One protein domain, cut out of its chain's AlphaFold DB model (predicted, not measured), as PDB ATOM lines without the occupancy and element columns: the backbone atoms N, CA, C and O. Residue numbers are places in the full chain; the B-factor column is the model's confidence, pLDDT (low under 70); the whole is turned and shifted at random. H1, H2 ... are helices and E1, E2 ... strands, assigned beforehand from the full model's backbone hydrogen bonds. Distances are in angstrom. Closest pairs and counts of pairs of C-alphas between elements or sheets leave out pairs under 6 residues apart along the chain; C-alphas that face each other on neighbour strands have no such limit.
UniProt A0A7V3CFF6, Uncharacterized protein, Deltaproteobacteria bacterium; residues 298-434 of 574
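What this domain is: This is residues 298 to 434 of the 574 residues of an uncharacterized protein of Deltaproteobacteria bacterium (UniProt A0A7V3CFF6). Two small strand hairpins, E1-E2 and E3-E4, make one end of an elongated, mostly helical body, with H1 packed along E3 and also reaching E1. H5 and H7 make the middle of the body, H6 packs on both so that the three centres form a triangle, H2 packs on H7, H4 packs on H5, and the short H3 has its centre farthest from the mean of the C-alphas. The printed part has 137 residues with seven named helices and four named strands, in the order H1 H2 H3 H4 H5 E1 E2 H6 H7 E3 E4. Each hairpin is an antiparallel sheet of two strands. The whole is compact, with a radius of gyration of the C-alphas of 15.0 A, and spans 50 by 28 by 28 A.

Where its parts are: Find C-alpha 418 at (-3.676, 17.725, 1.168), where E3, residues 418 to 422, begins; E4, residues 425 to 429, follows and ends at C-alpha 429 at (-7.091, 20.256, -1.960). The other sheet is E1, residues 358 to 361, and E2, residues 371 to 374. Look at C-alpha 298 at (-16.050, 11.056, -2.526) for the start of H1, residues 298 to 310, 18.6 A long. H2 is residues 312 to 321, H3 residues 323 to 328 and H4 residues 333 to 338. H5, residues 345 to 356, is 16.6 A long, H6, residues 376 to 388, is 17.8 A, and H7, residues 394 to 409, is 22.1 A.

How they stand to each other: In the hairpin of E3 and E4, look for N 420 and O 427, 2.9 A apart. In the hairpin of E1 and E2, N 359 and O 373 are 2.8 A apart. From E3 go to H1: the C-alphas of Ser 304 and Val 420, their closest, are 5.4 A apart. H1 touches H5, closest C-alphas Arg 302 and Leu 355 at 6.2 A, at a shallow tilt of 25 degrees, opposite ways. H5 and H7 are the hub; their closest C-alphas, Ile 347 and Ala 400, are 5.2 A apart, at a steep tilt of 49 degrees. H6 and H7 form a helical hairpin, closest C-alphas Ile 387 and Arg 394 at 5.5 A. H7 touches H2 with residues 403 to 407 alone, closest C-alphas Leu 318 and Ala 403 at 5.1 A. H4 touches H5, closest C-alphas Gly 337 and Gly 345 at 4.5 A. H3 touches no helix. In each of the seven helices, every O i to N i+4 pair is within hydrogen-bond range.

The domain as a whole: The two C-alphas farthest apart are those of Glu 366 and Val 392, 50.1 A. The printed part has no cut, and no link is long. Mean pLDDT of the printed part is 83.4; look for values under 70 at residues 327 to 330, 339 to 341, 366 to 367 and 391 to 392.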
ATOM      1  N   VAL A 298     -16.033  10.911  -3.991       89.19
ATOM      2  CA  VAL A 298     -16.050  11.056  -2.526       89.19
ATOM      3  C   VAL A 298     -15.262   9.936  -1.841       89.19
ATOM      4  O   VAL A 298     -14.474  10.204  -0.934       89.19
ATOM      5  N   ASP A 299     -15.452   8.695  -2.282       90.75
ATOM      6  CA  ASP A 299     -14.776   7.526  -1.722       90.75
ATOM      7  C   ASP A 299     -13.303   7.498  -2.146       90.75
ATOM      8  O   ASP A 299     -12.433   7.252  -1.314       90.75
ATOM      9  N   ALA A 300     -13.013   7.875  -3.395       90.44
ATOM     10  CA  ALA A 300     -11.653   8.023  -3.904       90.44
ATOM     11  C   ALA A 300     -10.842   9.046  -3.089       90.44
ATOM     12  O   ALA A 300      -9.709   8.767  -2.699       90.44
ATOM     13  N   VAL A 301     -11.435  10.203  -2.765       90.38
ATOM     14  CA  VAL A 301     -10.802  11.229  -1.920       90.38
ATOM     15  C   VAL A 301     -10.544  10.699  -0.509       90.38
ATOM     16  O   VAL A 301      -9.449  10.889   0.022       90.38
ATOM     17  N   ARG A 302     -11.520  10.012   0.100       90.88
ATOM     18  CA  ARG A 302     -11.375   9.435   1.448       90.88
ATOM     19  C   ARG A 302     -10.266   8.394   1.504       90.88
ATOM     20  O   ARG A 302      -9.411   8.470   2.385       90.88
ATOM     21  N   GLU A 303     -10.260   7.457   0.566       90.31
ATOM     22  CA  GLU A 303      -9.258   6.394   0.507       90.31
ATOM     23  C   GLU A 303      -7.875   6.949   0.146       90.31
ATOM     24  O   GLU A 303      -6.860   6.543   0.716       90.31
ATOM     25  N   SER A 304      -7.822   7.962  -0.727       90.75
ATOM     26  CA  SER A 304      -6.585   8.683  -1.017       90.75
ATOM     27  C   SER A 304      -5.991   9.325   0.232       90.75
ATOM     28  O   SER A 304      -4.786   9.207   0.464       90.75
ATOM     29  N   LEU A 305      -6.822  10.001   1.027       89.56
ATOM     30  CA  LEU A 305      -6.391  10.660   2.253       89.56
ATOM     31  C   LEU A 305      -5.976   9.633   3.316       89.56
ATOM     32  O   LEU A 305      -4.937   9.813   3.951       89.56
ATOM     33  N   ARG A 306      -6.723   8.527   3.457       89.88
ATOM     34  CA  ARG A 306      -6.379   7.404   4.349       89.88
ATOM     35  C   ARG A 306      -4.980   6.878   4.055       89.88
ATOM     36  O   ARG A 306      -4.137   6.870   4.950       89.88
ATOM     37  N   ALA A 307      -4.706   6.481   2.812       87.12
ATOM     38  CA  ALA A 307      -3.405   5.904   2.488       87.12
ATOM     39  C   ALA A 307      -2.274   6.938   2.590       87.12
ATOM     40  O   ALA A 307      -1.182   6.596   3.024       87.12
ATOM     41  N   SER A 308      -2.528   8.209   2.250       85.81
ATOM     42  CA  SER A 308      -1.536   9.283   2.407       85.81
ATOM     43  C   SER A 308      -1.112   9.453   3.870       85.81
ATOM     44  O   SER A 308       0.086   9.528   4.158       85.81
ATOM     45  N   LEU A 309      -2.072   9.432   4.803       84.44
ATOM     46  CA  LEU A 309      -1.813   9.520   6.243       84.44
ATOM     47  C   LEU A 309      -1.067   8.296   6.787       84.44
ATOM     48  O   LEU A 309      -0.177   8.452   7.620       84.44
ATOM     49  N   LEU A 310      -1.398   7.100   6.294       84.75
ATOM     50  CA  LEU A 310      -0.802   5.835   6.740       84.75
ATOM     51  C   LEU A 310       0.468   5.432   5.965       84.75
ATOM     52  O   LEU A 310       1.121   4.451   6.313       84.75
ATOM     53  N   SER A 311       0.852   6.186   4.932       81.00
ATOM     54  CA  SER A 311       2.086   5.966   4.169       81.00
ATOM     55  C   SER A 311       3.338   6.186   5.027       81.00
ATOM     56  O   SER A 311       3.296   6.825   6.084       81.00
ATOM     57  N   ALA A 312       4.500   5.735   4.548       74.19
ATOM     58  CA  ALA A 312       5.780   6.008   5.210       74.19
ATOM     59  C   ALA A 312       6.047   7.521   5.358       74.19
ATOM     60  O   ALA A 312       6.543   7.982   6.391       74.19
ATOM     61  N   SER A 313       5.682   8.311   4.345       75.56
ATOM     62  CA  SER A 313       5.789   9.772   4.372       75.56
ATOM     63  C   SER A 313       4.781  10.419   5.327       75.56
ATOM     64  O   SER A 313       5.126  11.378   6.016       75.56
ATOM     65  N   GLY A 314       3.551   9.904   5.394       81.00
ATOM     66  CA  GLY A 314       2.526  10.342   6.349       81.00
ATOM     67  C   GLY A 314       2.940  10.072   7.793       81.00
ATOM     68  O   GLY A 314       2.958  10.983   8.614       81.00
ATOM     69  N   THR A 315       3.407   8.855   8.063       82.38
ATOM     70  CA  THR A 315       3.904   8.409   9.373       82.38
ATOM     71  C   THR A 315       5.058   9.280   9.869       82.38
ATOM     72  O   THR A 315       5.104   9.640  11.044       82.38
ATOM     73  N   ARG A 316       5.971   9.690   8.978       80.31
ATOM     74  CA  ARG A 316       7.054  10.621   9.331       80.31
ATOM     75  C   ARG A 316       6.523  11.993   9.754       80.31
ATOM     76  O   ARG A 316       6.937  12.493  10.792       80.31
ATOM     77  N   ARG A 317       5.582  12.566   8.994       83.25
ATOM     78  CA  ARG A 317       4.945  13.852   9.341       83.25
ATOM     79  C   ARG A 317       4.197  13.772  10.673       83.25
ATOM     80  O   ARG A 317       4.329  14.665  11.504       83.25
ATOM     81  N   LEU A 318       3.480  12.670  10.906       86.81
ATOM     82  CA  LEU A 318       2.823  12.397  12.184       86.81
ATOM     83  C   LEU A 318       3.839  12.357  13.333       86.81
ATOM     84  O   LEU A 318       3.598  12.963  14.370       86.81
ATOM     85  N   GLN A 319       4.987  11.696  13.145       84.25
ATOM     86  CA  GLN A 319       6.045  11.608  14.159       84.25
ATOM     87  C   GLN A 319       6.666  12.965  14.480       84.25
ATOM     88  O   GLN A 319       6.902  13.257  15.649       84.25
ATOM     89  N   GLU A 320       6.913  13.790  13.466       86.69
ATOM     90  CA  GLU A 320       7.414  15.156  13.642       86.69
ATOM     91  C   GLU A 320       6.399  16.027  14.400       86.69
ATOM     92  O   GLU A 320       6.781  16.812  15.264       86.69
ATOM     93  N   SER A 321       5.102  15.833  14.144       86.00
ATOM     94  CA  SER A 321       4.016  16.613  14.749       86.00
ATOM     95  C   SER A 321       3.829  16.411  16.258       86.00
ATOM     96  O   SER A 321       3.175  17.246  16.894       86.00
ATOM     97  N   ILE A 322       4.308  15.298  16.812       82.62
ATOM     98  CA  ILE A 322       4.209  14.979  18.245       82.62
ATOM     99  C   ILE A 322       5.572  14.614  18.832       82.62
ATOM    100  O   ILE A 322       5.639  13.900  19.824       82.62
ATOM    101  N   ALA A 323       6.680  15.013  18.200       82.56
ATOM    102  CA  ALA A 323       8.014  14.540  18.575       82.56
ATOM    103  C   ALA A 323       8.353  14.812  20.053       82.56
ATOM    104  O   ALA A 323       8.915  13.939  20.707       82.56
ATOM    105  N   GLU A 324       7.963  15.974  20.577       76.94
ATOM    106  CA  GLU A 324       8.162  16.352  21.981       76.94
ATOM    107  C   GLU A 324       7.284  15.497  22.907       76.94
ATOM    108  O   GLU A 324       7.797  14.734  23.723       76.94
ATOM    109  N   GLU A 325       5.968  15.493  22.685       79.56
ATOM    110  CA  GLU A 325       5.004  14.767  23.520       79.56
ATOM    111  C   GLU A 325       5.181  13.238  23.480       79.56
ATOM    112  O   GLU A 325       4.864  12.517  24.433       79.56
ATOM    113  N   SER A 326       5.650  12.735  22.339       71.94
ATOM    114  CA  SER A 326       5.918  11.321  22.085       71.94
ATOM    115  C   SER A 326       7.278  10.885  22.627       71.94
ATOM    116  O   SER A 326       7.394   9.758  23.112       71.94
ATOM    117  N   GLY A 327       8.273  11.781  22.612       66.88
ATOM    118  CA  GLY A 327       9.568  11.594  23.257       66.88
ATOM    119  C   GLY A 327       9.422  11.473  24.771       66.88
ATOM    120  O   GLY A 327       9.909  10.501  25.344       66.88
ATOM    121  N   ASP A 328       8.648  12.369  25.388       64.88
ATOM    122  CA  ASP A 328       8.329  12.320  26.823       64.88
ATOM    123  C   ASP A 328       7.592  11.028  27.212       64.88
ATOM    124  O   ASP A 328       7.772  10.486  28.302       64.88
ATOM    125  N   ALA A 329       6.777  10.494  26.299       61.91
ATOM    126  CA  ALA A 329       6.044   9.248  26.498       61.91
ATOM    127  C   ALA A 329       6.839   7.980  26.131       61.91
ATOM    128  O   ALA A 329       6.332   6.878  26.348       61.91
ATOM    129  N   ASN A 330       8.026   8.112  25.526       66.44
ATOM    130  CA  ASN A 330       8.770   7.031  24.867       66.44
ATOM    131  C   ASN A 330       7.911   6.198  23.879       66.44
ATOM    132  O   ASN A 330       8.048   4.978  23.769       66.44
ATOM    133  N   MET A 331       6.983   6.849  23.169       71.12
ATOM    134  CA  MET A 331       6.044   6.203  22.241       71.12
ATOM    135  C   MET A 331       6.315   6.644  20.808       71.12
ATOM    136  O   MET A 331       6.024   7.774  20.445       71.12
ATOM    137  N   THR A 332       6.794   5.752  19.942       73.81
ATOM    138  CA  THR A 332       6.946   6.091  18.518       73.81
ATOM    139  C   THR A 332       5.620   5.970  17.765       73.81
ATOM    140  O   THR A 332       4.770   5.130  18.074       73.81
ATOM    141  N   VAL A 333       5.450   6.768  16.712       75.00
ATOM    142  CA  VAL A 333       4.310   6.678  15.786       75.00
ATOM    143  C   VAL A 333       4.271   5.318  15.101       75.00
ATOM    144  O   VAL A 333       3.194   4.769  14.901       75.00
ATOM    145  N   GLU A 334       5.425   4.716  14.819       72.81
ATOM    146  CA  GLU A 334       5.484   3.350  14.296       72.81
ATOM    147  C   GLU A 334       4.899   2.330  15.285       72.81
ATOM    148  O   GLU A 334       4.201   1.401  14.886       72.81
ATOM    149  N   TRP A 335       5.123   2.515  16.588       76.25
ATOM    150  CA  TRP A 335       4.508   1.674  17.605       76.25
ATOM    151  C   TRP A 335       2.995   1.913  17.711       76.25
ATOM    152  O   TRP A 335       2.233   0.946  17.726       76.25
ATOM    153  N   LEU A 336       2.543   3.174  17.693       77.00
ATOM    154  CA  LEU A 336       1.112   3.519  17.644       77.00
ATOM    155  C   LEU A 336       0.422   2.954  16.391       77.00
ATOM    156  O   LEU A 336      -0.728   2.531  16.465       77.00
ATOM    157  N   GLY A 337       1.145   2.905  15.269       72.81
ATOM    158  CA  GLY A 337       0.684   2.378  13.986       72.81
ATOM    159  C   GLY A 337       0.571   0.851  13.920       72.81
ATOM    160  O   GLY A 337      -0.104   0.323  13.041       72.81
ATOM    161  N   ARG A 338       1.216   0.125  14.843       75.56
ATOM    162  CA  ARG A 338       1.158  -1.349  14.928       75.56
ATOM    163  C   ARG A 338       0.193  -1.864  15.995       75.56
ATOM    164  O   ARG A 338      -0.129  -3.047  15.997       75.56
ATOM    165  N   GLN A 339      -0.203  -1.017  16.939       67.44
ATOM    166  CA  GLN A 339      -1.077  -1.376  18.055       67.44
ATOM    167  C   GLN A 339      -2.488  -0.872  17.768       67.44
ATOM    168  O   GLN A 339      -2.646   0.329  17.606       67.44
ATOM    169  N   GLY A 340      -3.493  -1.745  17.737       61.06
ATOM    170  CA  GLY A 340      -4.896  -1.395  17.468       61.06
ATOM    171  C   GLY A 340      -5.602  -2.487  16.666       61.06
ATOM    172  O   GLY A 340      -4.958  -3.456  16.260       61.06
ATOM    173  N   ASP A 341      -6.905  -2.324  16.457       65.56
ATOM    174  CA  ASP A 341      -7.744  -3.320  15.768       65.56
ATOM    175  C   ASP A 341      -7.933  -3.011  14.266       65.56
ATOM    176  O   ASP A 341      -8.396  -3.859  13.503       65.56
ATOM    177  N   GLU A 342      -7.541  -1.810  13.830       75.31
ATOM    178  CA  GLU A 342      -7.625  -1.336  12.444       75.31
ATOM    179  C   GLU A 342      -6.260  -1.343  11.734       75.31
ATOM    180  O   GLU A 342      -5.190  -1.346  12.350       75.31
ATOM    181  N   GLU A 343      -6.285  -1.295  10.400       74.06
ATOM    182  CA  GLU A 343      -5.081  -1.068   9.594       74.06
ATOM    183  C   GLU A 343      -4.462   0.298   9.941       74.06
ATOM    184  O   GLU A 343      -5.129   1.331   9.870       74.06
ATOM    185  N   GLY A 344      -3.184   0.303  10.335       76.94
ATOM    186  CA  GLY A 344      -2.524   1.483  10.902       76.94
ATOM    187  C   GLY A 344      -2.742   1.659  12.410       76.94
ATOM    188  O   GLY A 344      -2.449   2.730  12.945       76.94
ATOM    189  N   GLY A 345      -3.263   0.645  13.109       85.69
ATOM    190  CA  GLY A 345      -3.396   0.624  14.563       85.69
ATOM    191  C   GLY A 345      -4.287   1.749  15.094       85.69
ATOM    192  O   GLY A 345      -5.282   2.127  14.480       85.69
ATOM    193  N   ARG A 346      -3.902   2.343  16.223       86.81
ATOM    194  CA  ARG A 346      -4.624   3.456  16.866       86.81
ATOM    195  C   ARG A 346      -4.694   4.696  15.983       86.81
ATOM    196  O   ARG A 346      -5.669   5.439  16.048       86.81
ATOM    197  N   ILE A 347      -3.670   4.922  15.157       88.50
ATOM    198  CA  ILE A 347      -3.682   6.000  14.159       88.50
ATOM    199  C   ILE A 347      -4.769   5.706  13.125       88.50
ATOM    200  O   ILE A 347      -5.556   6.590  12.805       88.50
ATOM    201  N   GLY A 348      -4.864   4.457  12.664       88.19
ATOM    202  CA  GLY A 348      -5.929   3.988  11.779       88.19
ATOM    203  C   GLY A 348      -7.329   4.217  12.353       88.19
ATOM    204  O   GLY A 348      -8.183   4.779  11.669       88.19
ATOM    205  N   GLU A 349      -7.548   3.869  13.624       90.19
ATOM    206  CA  GLU A 349      -8.836   4.057  14.312       90.19
ATOM    207  C   GLU A 349      -9.249   5.537  14.377       90.19
ATOM    208  O   GLU A 349     -10.380   5.894  14.038       90.19
ATOM    209  N   VAL A 350      -8.330   6.434  14.753       92.19
ATOM    210  CA  VAL A 350      -8.636   7.872  14.802       92.19
ATOM    211  C   VAL A 350      -8.798   8.464  13.399       92.19
ATOM    212  O   VAL A 350      -9.705   9.268  13.167       92.19
ATOM    213  N   ALA A 351      -7.970   8.046  12.436       92.00
ATOM    214  CA  ALA A 351      -8.096   8.465  11.045       92.00
ATOM    215  C   ALA A 351      -9.463   8.065  10.472       92.00
ATOM    216  O   ALA A 351     -10.100   8.865   9.791       92.00
ATOM    217  N   GLN A 352      -9.963   6.871  10.798       91.31
ATOM    218  CA  GLN A 352     -11.281   6.405  10.370       91.31
ATOM    219  C   GLN A 352     -12.414   7.297  10.904       91.31
ATOM    220  O   GLN A 352     -13.349   7.587  10.154       91.31
ATOM    221  N   ILE A 353     -12.324   7.787  12.148       93.44
ATOM    222  CA  ILE A 353     -13.292   8.758  12.692       93.44
ATOM    223  C   ILE A 353     -13.251  10.063  11.889       93.44
ATOM    224  O   ILE A 353     -14.292  10.545  11.443       93.44
ATOM    225  N   LEU A 354     -12.061  10.622  11.651       92.06
ATOM    226  CA  LEU A 354     -11.916  11.861  10.880       92.06
ATOM    227  C   LEU A 354     -12.455  11.712   9.448       92.06
ATOM    228  O   LEU A 354     -13.180  12.579   8.961       92.06
ATOM    229  N   LEU A 355     -12.156  10.590   8.791       91.25
ATOM    230  CA  LEU A 355     -12.603  10.292   7.428       91.25
ATOM    231  C   LEU A 355     -14.115  10.052   7.334       91.25
ATOM    232  O   LEU A 355     -14.732  10.425   6.334       91.25
ATOM    233  N   ARG A 356     -14.732   9.473   8.372       91.94
ATOM    234  CA  ARG A 356     -16.192   9.292   8.461       91.94
ATOM    235  C   ARG A 356     -16.928  10.632   8.452       91.94
ATOM    236  O   ARG A 356     -17.974  10.747   7.820       91.94
ATOM    237  N   HIS A 357     -16.351  11.635   9.108       93.38
ATOM    238  CA  HIS A 357     -16.896  12.993   9.201       93.38
ATOM    239  C   HIS A 357     -16.394  13.937   8.099       93.38
ATOM    240  O   HIS A 357     -16.736  15.124   8.095       93.38
ATOM    241  N   LEU A 358     -15.614  13.420   7.142       92.19
ATOM    242  CA  LEU A 358     -15.184  14.159   5.960       92.19
ATOM    243  C   LEU A 358     -16.375  14.408   5.028       92.19
ATOM    244  O   LEU A 358     -17.046  13.476   4.567       92.19
ATOM    245  N   GLN A 359     -16.587  15.679   4.708       91.25
ATOM    246  CA  GLN A 359     -17.568  16.164   3.749       91.25
ATOM    247  C   GLN A 359     -16.832  16.575   2.473       91.25
ATOM    248  O   GLN A 359     -16.051  17.523   2.487       91.25
ATOM    249  N   VAL A 360     -17.095  15.869   1.375       89.06
ATOM    250  CA  VAL A 360     -16.539  16.183   0.052       89.06
ATOM    251  C   VAL A 360     -17.667  16.719  -0.819       89.06
ATOM    252  O   VAL A 360     -18.661  16.027  -1.043       89.06
ATOM    253  N   ARG A 361     -17.523  17.948  -1.309       86.94
ATOM    254  CA  ARG A 361     -18.457  18.557  -2.254       86.94
ATOM    255  C   ARG A 361     -17.805  18.599  -3.627       86.94
ATOM    256  O   ARG A 361     -16.788  19.256  -3.816       86.94
ATOM    257  N   VAL A 362     -18.410  17.902  -4.582       83.31
ATOM    258  CA  VAL A 362     -17.969  17.899  -5.979       83.31
ATOM    259  C   VAL A 362     -18.783  18.957  -6.733       83.31
ATOM    260  O   VAL A 362     -20.011  18.844  -6.762       83.31
ATOM    261  N   PRO A 363     -18.150  20.005  -7.285       80.88
ATOM    262  CA  PRO A 363     -18.829  20.977  -8.135       80.88
ATOM    263  C   PRO A 363     -19.414  20.307  -9.383       80.88
ATOM    264  O   PRO A 363     -18.836  19.361  -9.911       80.88
ATOM    265  N   GLU A 364     -20.547  20.814  -9.876       74.62
ATOM    266  CA  GLU A 364     -21.147  20.336 -11.136       74.62
ATOM    267  C   GLU A 364     -20.348  20.784 -12.370       74.62
ATOM    268  O   GLU A 364     -20.472  20.196 -13.442       74.62
ATOM    269  N   GLU A 365     -19.527  21.827 -12.227       76.44
ATOM    270  CA  GLU A 365     -18.718  22.383 -13.305       76.44
ATOM    271  C   GLU A 365     -17.429  21.576 -13.511       76.44
ATOM    272  O   GLU A 365     -16.629  21.367 -12.591       76.44
ATOM    273  N   GLU A 366     -17.221  21.124 -14.746       66.06
ATOM    274  CA  GLU A 366     -16.086  20.287 -15.107       66.06
ATOM    275  C   GLU A 366     -14.765  21.063 -14.976       66.06
ATOM    276  O   GLU A 366     -14.592  22.145 -15.531       66.06
ATOM    277  N   GLY A 367     -13.808  20.500 -14.234       66.19
ATOM    278  CA  GLY A 367     -12.486  21.096 -14.019       66.19
ATOM    279  C   GLY A 367     -12.315  21.793 -12.669       66.19
ATOM    280  O   GLY A 367     -11.177  21.895 -12.199       66.19
ATOM    281  N   VAL A 368     -13.401  22.166 -11.985       75.00
ATOM    282  CA  VAL A 368     -13.328  22.758 -10.641       75.00
ATOM    283  C   VAL A 368     -12.935  21.689  -9.616       75.00
ATOM    284  O   VAL A 368     -13.425  20.560  -9.647       75.00
ATOM    285  N   ALA A 369     -11.989  22.016  -8.732       74.00
ATOM    286  CA  ALA A 369     -11.520  21.085  -7.710       74.00
ATOM    287  C   ALA A 369     -12.627  20.791  -6.676       74.00
ATOM    288  O   ALA A 369     -13.366  21.708  -6.310       74.00
ATOM    289  N   PRO A 370     -12.748  19.541  -6.191       82.62
ATOM    290  CA  PRO A 370     -13.640  19.239  -5.085       82.62
ATOM    291  C   PRO A 370     -13.259  20.029  -3.834       82.62
ATOM    292  O   PRO A 370     -12.083  20.199  -3.518       82.62
ATOM    293  N   GLU A 371     -14.270  20.462  -3.095       86.88
ATOM    294  CA  GLU A 371     -14.107  21.109  -1.799       86.88
ATOM    295  C   GLU A 371     -14.155  20.045  -0.700       86.88
ATOM    296  O   GLU A 371     -15.060  19.204  -0.677       86.88
ATOM    297  N   ILE A 372     -13.201  20.088   0.232       90.75
ATOM    298  CA  ILE A 372     -13.180  19.203   1.399       90.75
ATOM    299  C   ILE A 372     -13.426  20.005   2.673       90.75
ATOM    300  O   ILE A 372     -12.834  21.055   2.906       90.75
ATOM    301  N   SER A 373     -14.310  19.513   3.532       91.00
ATOM    302  CA  SER A 373     -14.551  20.087   4.853       91.00
ATOM    303  C   SER A 373     -14.760  18.985   5.888       91.00
ATOM    304  O   SER A 373     -14.968  17.823   5.544       91.00
ATOM    305  N   LEU A 374     -14.683  19.343   7.167       91.88
ATOM    306  CA  LEU A 374     -14.897  18.422   8.281       91.88
ATOM    307  C   LEU A 374     -16.131  18.853   9.079       91.88
ATOM    308  O   LEU A 374     -16.287  20.042   9.386       91.88
ATOM    309  N   ASP A 375     -16.982  17.895   9.451       92.44
ATOM    310  CA  ASP A 375     -17.922  18.084  10.558       92.44
ATOM    311  C   ASP A 375     -17.166  17.991  11.891       92.44
ATOM    312  O   ASP A 375     -17.041  16.929  12.501       92.44
ATOM    313  N   VAL A 376     -16.608  19.129  12.312       90.75
ATOM    314  CA  VAL A 376     -15.754  19.228  13.504       90.75
ATOM    315  C   VAL A 376     -16.508  18.820  14.768       90.75
ATOM    316  O   VAL A 376     -15.930  18.162  15.629       90.75
ATOM    317  N   THR A 377     -17.794  19.167  14.882       90.25
ATOM    318  CA  THR A 377     -18.586  18.866  16.082       90.25
ATOM    319  C   THR A 377     -18.765  17.358  16.244       90.25
ATOM    320  O   THR A 377     -18.462  16.814  17.307       90.25
ATOM    321  N   SER A 378     -19.205  16.667  15.189       91.69
ATOM    322  CA  SER A 378     -19.416  15.216  15.232       91.69
ATOM    323  C   SER A 378     -18.097  14.453  15.404       91.69
ATOM    324  O   SER A 378     -18.009  13.554  16.245       91.69
ATOM    325  N   ALA A 379     -17.040  14.874  14.698       93.19
ATOM    326  CA  ALA A 379     -15.708  14.290  14.847       93.19
ATOM    327  C   ALA A 379     -15.158  14.458  16.273       93.19
ATOM    328  O   ALA A 379     -14.629  13.507  16.846       93.19
ATOM    329  N   ALA A 380     -15.320  15.639  16.878       92.19
ATOM    330  CA  ALA A 380     -14.874  15.908  18.242       92.19
ATOM    331  C   ALA A 380     -15.573  15.005  19.266       92.19
ATOM    332  O   ALA A 380     -14.926  14.515  20.192       92.19
ATOM    333  N   VAL A 381     -16.880  14.774  19.116       92.19
ATOM    334  CA  VAL A 381     -17.632  13.881  20.009       92.19
ATOM    335  C   VAL A 381     -17.104  12.452  19.910       92.19
ATOM    336  O   VAL A 381     -16.785  11.861  20.939       92.19
ATOM    337  N   GLU A 382     -16.960  11.908  18.700       95.31
ATOM    338  CA  GLU A 382     -16.482  10.531  18.521       95.31
ATOM    339  C   GLU A 382     -15.026  10.343  18.968       95.31
ATOM    340  O   GLU A 382     -14.729   9.349  19.626       95.31
ATOM    341  N   ILE A 383     -14.135  11.306  18.702       93.81
ATOM    342  CA  ILE A 383     -12.745  11.252  19.185       93.81
ATOM    343  C   ILE A 383     -12.708  11.253  20.715       93.81
ATOM    344  O   ILE A 383     -12.008  10.439  21.315       93.81
ATOM    345  N   ASN A 384     -13.467  12.138  21.367       91.38
ATOM    346  CA  ASN A 384     -13.490  12.182  22.828       91.38
ATOM    347  C   ASN A 384     -14.068  10.893  23.421       91.38
ATOM    348  O   ASN A 384     -13.484  10.365  24.361       91.38
ATOM    349  N   LEU A 385     -15.144  10.349  22.843       90.19
ATOM    350  CA  LEU A 385     -15.703   9.059  23.257       90.19
ATOM    351  C   LEU A 385     -14.694   7.920  23.094       90.19
ATOM    352  O   LEU A 385     -14.551   7.116  24.014       90.19
ATOM    353  N   LEU A 386     -13.972   7.873  21.968       90.38
ATOM    354  CA  LEU A 386     -12.926   6.880  21.740       90.38
ATOM    355  C   LEU A 386     -11.844   6.984  22.814       90.38
ATOM    356  O   LEU A 386     -11.488   5.967  23.391       90.38
ATOM    357  N   ILE A 387     -11.358   8.190  23.123       88.06
ATOM    358  CA  ILE A 387     -10.326   8.387  24.146       88.06
ATOM    359  C   ILE A 387     -10.869   8.051  25.547       88.06
ATOM    360  O   ILE A 387     -10.183   7.402  26.331       88.06
ATOM    361  N   ASP A 388     -12.079   8.490  25.893       83.31
ATOM    362  CA  ASP A 388     -12.662   8.312  27.231       83.31
ATOM    363  C   ASP A 388     -13.085   6.874  27.533       83.31
ATOM    364  O   ASP A 388     -13.091   6.473  28.697       83.31
ATOM    365  N   ALA A 389     -13.365   6.072  26.506       80.06
ATOM    366  CA  ALA A 389     -13.579   4.637  26.656       80.06
ATOM    367  C   ALA A 389     -12.305   3.882  27.089       80.06
ATOM    368  O   ALA A 389     -12.395   2.750  27.568       80.06
ATOM    369  N   GLN A 390     -11.121   4.487  26.944       77.56
ATOM    370  CA  GLN A 390      -9.843   3.844  27.236       77.56
ATOM    371  C   GLN A 390      -9.370   4.189  28.645       77.56
ATOM    372  O   GLN A 390      -9.105   5.344  28.972       77.56
ATOM    373  N   THR A 391      -9.194   3.165  29.478       62.62
ATOM    374  CA  THR A 391      -8.670   3.319  30.843       62.62
ATOM    375  C   THR A 391      -7.146   3.259  30.882       62.62
ATOM    376  O   THR A 391      -6.514   4.134  31.460       62.62
ATOM    377  N   VAL A 392      -6.546   2.261  30.228       63.88
ATOM    378  CA  VAL A 392      -5.083   2.041  30.220       63.88
ATOM    379  C   VAL A 392      -4.417   2.683  29.001       63.88
ATOM    380  O   VAL A 392      -3.298   3.175  29.068       63.88
ATOM    381  N   ARG A 393      -5.128   2.708  27.871       71.81
ATOM    382  CA  ARG A 393      -4.609   3.110  26.553       71.81
ATOM    383  C   ARG A 393      -4.845   4.581  26.209       71.81
ATOM    384  O   ARG A 393      -4.559   5.036  25.107       71.81
ATOM    385  N   ARG A 394      -5.381   5.350  27.160       80.06
ATOM    386  CA  ARG A 394      -5.880   6.715  26.943       80.06
ATOM    387  C   ARG A 394      -4.843   7.636  26.305       80.06
ATOM    388  O   ARG A 394      -5.152   8.325  25.338       80.06
ATOM    389  N   ARG A 395      -3.610   7.617  26.821       81.75
ATOM    390  CA  ARG A 395      -2.505   8.462  26.341       81.75
ATOM    391  C   ARG A 395      -2.158   8.197  24.877       81.75
ATOM    392  O   ARG A 395      -1.875   9.125  24.132       81.75
ATOM    393  N   GLU A 396      -2.230   6.944  24.451       84.00
ATOM    394  CA  GLU A 396      -1.867   6.525  23.098       84.00
ATOM    395  C   GLU A 396      -2.871   7.070  22.075       84.00
ATOM    396  O   GLU A 396      -2.478   7.574  21.026       84.00
ATOM    397  N   TYR A 397      -4.165   7.036  22.410       87.06
ATOM    398  CA  TYR A 397      -5.217   7.634  21.585       87.06
ATOM    399  C   TYR A 397      -5.190   9.166  21.611       87.06
ATOM    400  O   TYR A 397      -5.477   9.786  20.591       87.06
ATOM    401  N   ILE A 398      -4.801   9.785  22.736       90.12
ATOM    402  CA  ILE A 398      -4.556  11.237  22.807       90.12
ATOM    403  C   ILE A 398      -3.436  11.627  21.835       90.12
ATOM    404  O   ILE A 398      -3.631  12.532  21.026       90.12
ATOM    405  N   LEU A 399      -2.296  10.927  21.869       88.88
ATOM    406  CA  LEU A 399      -1.164  11.190  20.974       88.88
ATOM    407  C   LEU A 399      -1.522  10.938  19.504       88.88
ATOM    408  O   LEU A 399      -1.220  11.774  18.657       88.88
ATOM    409  N   ALA A 400      -2.211   9.834  19.199       90.38
ATOM    410  CA  ALA A 400      -2.658   9.533  17.839       90.38
ATOM    411  C   ALA A 400      -3.613  10.611  17.295       90.38
ATOM    412  O   ALA A 400      -3.442  11.076  16.167       90.38
ATOM    413  N   ALA A 401      -4.583  11.052  18.105       93.44
ATOM    414  CA  ALA A 401      -5.507  12.114  17.723       93.44
ATOM    415  C   ALA A 401      -4.804  13.456  17.531       93.44
ATOM    416  O   ALA A 401      -5.063  14.139  16.541       93.44
ATOM    417  N   LEU A 402      -3.886  13.813  18.428       92.81
ATOM    418  CA  LEU A 402      -3.130  15.054  18.325       92.81
ATOM    419  C   LEU A 402      -2.255  15.083  17.066       92.81
ATOM    420  O   LEU A 402      -2.295  16.065  16.325       92.81
ATOM    421  N   ALA A 403      -1.533  13.993  16.783       91.12
ATOM    422  CA  ALA A 403      -0.691  13.873  15.595       91.12
ATOM    423  C   ALA A 403      -1.497  14.042  14.303       91.12
ATOM    424  O   ALA A 403      -1.113  14.821  13.428       91.12
ATOM    425  N   LEU A 404      -2.635  13.349  14.189       92.50
ATOM    426  CA  LEU A 404      -3.494  13.429  13.007       92.50
ATOM    427  C   LEU A 404      -4.108  14.817  12.832       92.50
ATOM    428  O   LEU A 404      -4.068  15.362  11.729       92.50
ATOM    429  N   LEU A 405      -4.642  15.408  13.904       92.81
ATOM    430  CA  LEU A 405      -5.256  16.734  13.844       92.81
ATOM    431  C   LEU A 405      -4.238  17.800  13.430       92.81
ATOM    432  O   LEU A 405      -4.514  18.582  12.525       92.81
ATOM    433  N   ARG A 406      -3.040  17.799  14.017       91.50
ATOM    434  CA  ARG A 406      -1.983  18.751  13.650       91.50
ATOM    435  C   ARG A 406      -1.435  18.507  12.240       91.50
ATOM    436  O   ARG A 406      -1.169  19.468  11.525       91.50
ATOM    437  N   THR A 407      -1.331  17.255  11.794       89.94
ATOM    438  CA  THR A 407      -0.873  16.933  10.427       89.94
ATOM    439  C   THR A 407      -1.872  17.366   9.355       89.94
ATOM    440  O   THR A 407      -1.473  17.755   8.259       89.94
ATOM    441  N   LEU A 408      -3.171  17.311   9.651       89.81
ATOM    442  CA  LEU A 408      -4.217  17.721   8.715       89.81
ATOM    443  C   LEU A 408      -4.534  19.216   8.788       89.81
ATOM    444  O   LEU A 408      -4.902  19.809   7.775       89.81
ATOM    445  N   PHE A 409      -4.407  19.831   9.965       89.56
ATOM    446  CA  PHE A 409      -4.960  21.160  10.223       89.56
ATOM    447  C   PHE A 409      -3.989  22.170  10.837       89.56
ATOM    448  O   PHE A 409      -4.369  23.325  11.025       89.56
ATOM    449  N   GLY A 410      -2.748  21.776  11.118       85.44
ATOM    450  CA  GLY A 410      -1.789  22.596  11.855       85.44
ATOM    451  C   GLY A 410      -2.157  22.744  13.335       85.44
ATOM    452  O   GLY A 410      -3.122  22.156  13.822       85.44
ATOM    453  N   THR A 411      -1.385  23.547  14.063       80.38
ATOM    454  CA  THR A 411      -1.616  23.836  15.491       80.38
ATOM    455  C   THR A 411      -2.839  24.720  15.722       80.38
ATOM    456  O   THR A 411      -3.556  24.546  16.703       80.38
ATOM    457  N   ASP A 412      -3.113  25.629  14.786       78.12
ATOM    458  CA  ASP A 412      -4.166  26.643  14.913       78.12
ATOM    459  C   ASP A 412      -5.472  26.266  14.192       78.12
ATOM    460  O   ASP A 412      -6.426  27.045  14.164       78.12
ATOM    461  N   GLY A 413      -5.546  25.059  13.618       75.81
ATOM    462  CA  GLY A 413      -6.741  24.580  12.920       75.81
ATOM    463  C   GLY A 413      -7.007  25.291  11.587       75.81
ATOM    464  O   GLY A 413      -8.162  25.403  11.170       75.81
ATOM    465  N   GLU A 414      -5.965  25.804  10.931       75.38
ATOM    466  CA  GLU A 414      -6.075  26.533   9.662       75.38
ATOM    467  C   GLU A 414      -6.425  25.619   8.480       75.38
ATOM    468  O   GLU A 414      -7.097  26.069   7.550       75.38
ATOM    469  N   GLY A 415      -6.068  24.332   8.558       76.50
ATOM    470  CA  GLY A 415      -6.207  23.392   7.445       76.50
ATOM    471  C   GLY A 415      -4.973  23.416   6.552       76.50
ATOM    472  O   GLY A 415      -4.710  24.409   5.885       76.50
ATOM    473  N   LEU A 416      -4.227  22.312   6.523       81.62
ATOM    474  CA  LEU A 416      -3.080  22.146   5.633       81.62
ATOM    475  C   LEU A 416      -3.538  21.503   4.330       81.62
ATOM    476  O   LEU A 416      -4.302  20.533   4.371       81.62
ATOM    477  N   ASP A 417      -3.051  22.015   3.202       85.44
ATOM    478  CA  ASP A 417      -3.343  21.450   1.884       85.44
ATOM    479  C   ASP A 417      -2.962  19.968   1.839       85.44
ATOM    480  O   ASP A 417      -1.908  19.552   2.338       85.44
ATOM    481  N   GLN A 418      -3.866  19.161   1.287       84.69
ATOM    482  CA  GLN A 418      -3.676  17.725   1.168       84.69
ATOM    483  C   GLN A 418      -3.678  17.319  -0.294       84.69
ATOM    484  O   GLN A 418      -4.666  17.508  -1.010       84.69
ATOM    485  N   ARG A 419      -2.602  16.651  -0.703       84.88
ATOM    486  CA  ARG A 419      -2.541  15.974  -1.989       84.88
ATOM    487  C   ARG A 419      -3.411  14.725  -1.958       84.88
ATOM    488  O   ARG A 419      -3.090  13.762  -1.259       84.88
ATOM    489  N   VAL A 420      -4.495  14.730  -2.727       86.94
ATOM    490  CA  VAL A 420      -5.434  13.605  -2.826       86.94
ATOM    491  C   VAL A 420      -5.833  13.333  -4.269       86.94
ATOM    492  O   VAL A 420      -5.842  14.229  -5.114       86.94
ATOM    493  N   PHE A 421      -6.176  12.082  -4.554       87.25
ATOM    494  CA  PHE A 421      -6.723  11.674  -5.835       87.25
ATOM    495  C   PHE A 421      -8.206  12.045  -5.915       87.25
ATOM    496  O   PHE A 421      -9.025  11.569  -5.126       87.25
ATOM    497  N   ALA A 422      -8.555  12.894  -6.878       83.94
ATOM    498  CA  ALA A 422      -9.923  13.333  -7.100       83.94
ATOM    499  C   ALA A 422     -10.197  13.559  -8.587       83.94
ATOM    500  O   ALA A 422      -9.472  14.288  -9.261       83.94
ATOM    501  N   GLY A 423     -11.277  12.967  -9.101       75.50
ATOM    502  CA  GLY A 423     -11.716  13.210 -10.481       75.50
ATOM    503  C   GLY A 423     -10.677  12.824 -11.541       75.50
ATOM    504  O   GLY A 423     -10.570  13.501 -12.564       75.50
ATOM    505  N   GLY A 424      -9.904  11.763 -11.287       77.25
ATOM    506  CA  GLY A 424      -8.942  11.215 -12.240       77.25
ATOM    507  C   GLY A 424      -7.528  11.811 -12.182       77.25
ATOM    508  O   GLY A 424      -6.731  11.582 -13.085       77.25
ATOM    509  N   GLU A 425      -7.184  12.582 -11.156       79.56
ATOM    510  CA  GLU A 425      -5.810  13.059 -10.967       79.56
ATOM    511  C   GLU A 425      -5.521  13.399  -9.505       79.56
ATOM    512  O   GLU A 425      -6.441  13.598  -8.708       79.56
ATOM    513  N   TYR A 426      -4.237  13.464  -9.146       82.12
ATOM    514  CA  TYR A 426      -3.827  13.975  -7.841       82.12
ATOM    515  C   TYR A 426      -3.827  15.504  -7.862       82.12
ATOM    516  O   TYR A 426      -3.147  16.124  -8.681       82.12
ATOM    517  N   ARG A 427      -4.570  16.111  -6.934       81.56
ATOM    518  CA  ARG A 427      -4.650  17.563  -6.748       81.56
ATOM    519  C   ARG A 427      -4.351  17.913  -5.296       81.56
ATOM    520  O   ARG A 427      -4.661  17.137  -4.395       81.56
ATOM    521  N   GLU A 428      -3.783  19.092  -5.080       86.50
ATOM    522  CA  GLU A 428      -3.756  19.706  -3.751       86.50
ATOM    523  C   GLU A 428      -5.152  20.263  -3.465       86.50
ATOM    524  O   GLU A 428      -5.649  21.106  -4.217       86.50
ATOM    525  N   LEU A 429      -5.803  19.754  -2.421       86.00
ATOM    526  CA  LEU A 429      -7.091  20.256  -1.960       86.00
ATOM    527  C   LEU A 429      -6.916  21.004  -0.644       86.00
ATOM    528  O   LEU A 429      -6.358  20.475   0.320       86.00
ATOM    529  N   SER A 430      -7.457  22.217  -0.607       86.50
ATOM    530  CA  SER A 430      -7.512  23.038   0.597       86.50
ATOM    531  C   SER A 430      -8.791  22.775   1.382       86.50
ATOM    532  O   SER A 430      -9.868  22.538   0.826       86.50
ATOM    533  N   TRP A 431      -8.688  22.892   2.701       88.31
ATOM    534  CA  TRP A 431      -9.826  22.745   3.595       88.31
ATOM    535  C   TRP A 431     -10.763  23.951   3.539       88.31
ATOM    536  O   TRP A 431     -10.397  25.086   3.842       88.31
ATOM    537  N   THR A 432     -12.031  23.698   3.244       89.19
ATOM    538  CA  THR A 432     -13.092  24.705   3.247       89.19
ATOM    539  C   THR A 432     -13.709  24.804   4.646       89.19
ATOM    540  O   THR A 432     -14.810  24.322   4.916       89.19
ATOM    541  N   LEU A 433     -12.970  25.406   5.586       85.06
ATOM    542  CA  LEU A 433     -13.411  25.594   6.974       85.06
ATOM    543  C   LEU A 433     -13.869  27.034   7.231       85.06
ATOM    544  O   LEU A 433     -13.113  27.997   7.050       85.06
ATOM    545  N   THR A 434     -15.103  27.180   7.722       87.81
ATOM    546  CA  THR A 434     -15.614  28.466   8.215       87.81
ATOM    547  C   THR A 434     -14.836  28.912   9.462       87.81
ATOM    548  O   THR A 434     -14.313  28.063  10.186       87.81
TER     549      THR A 434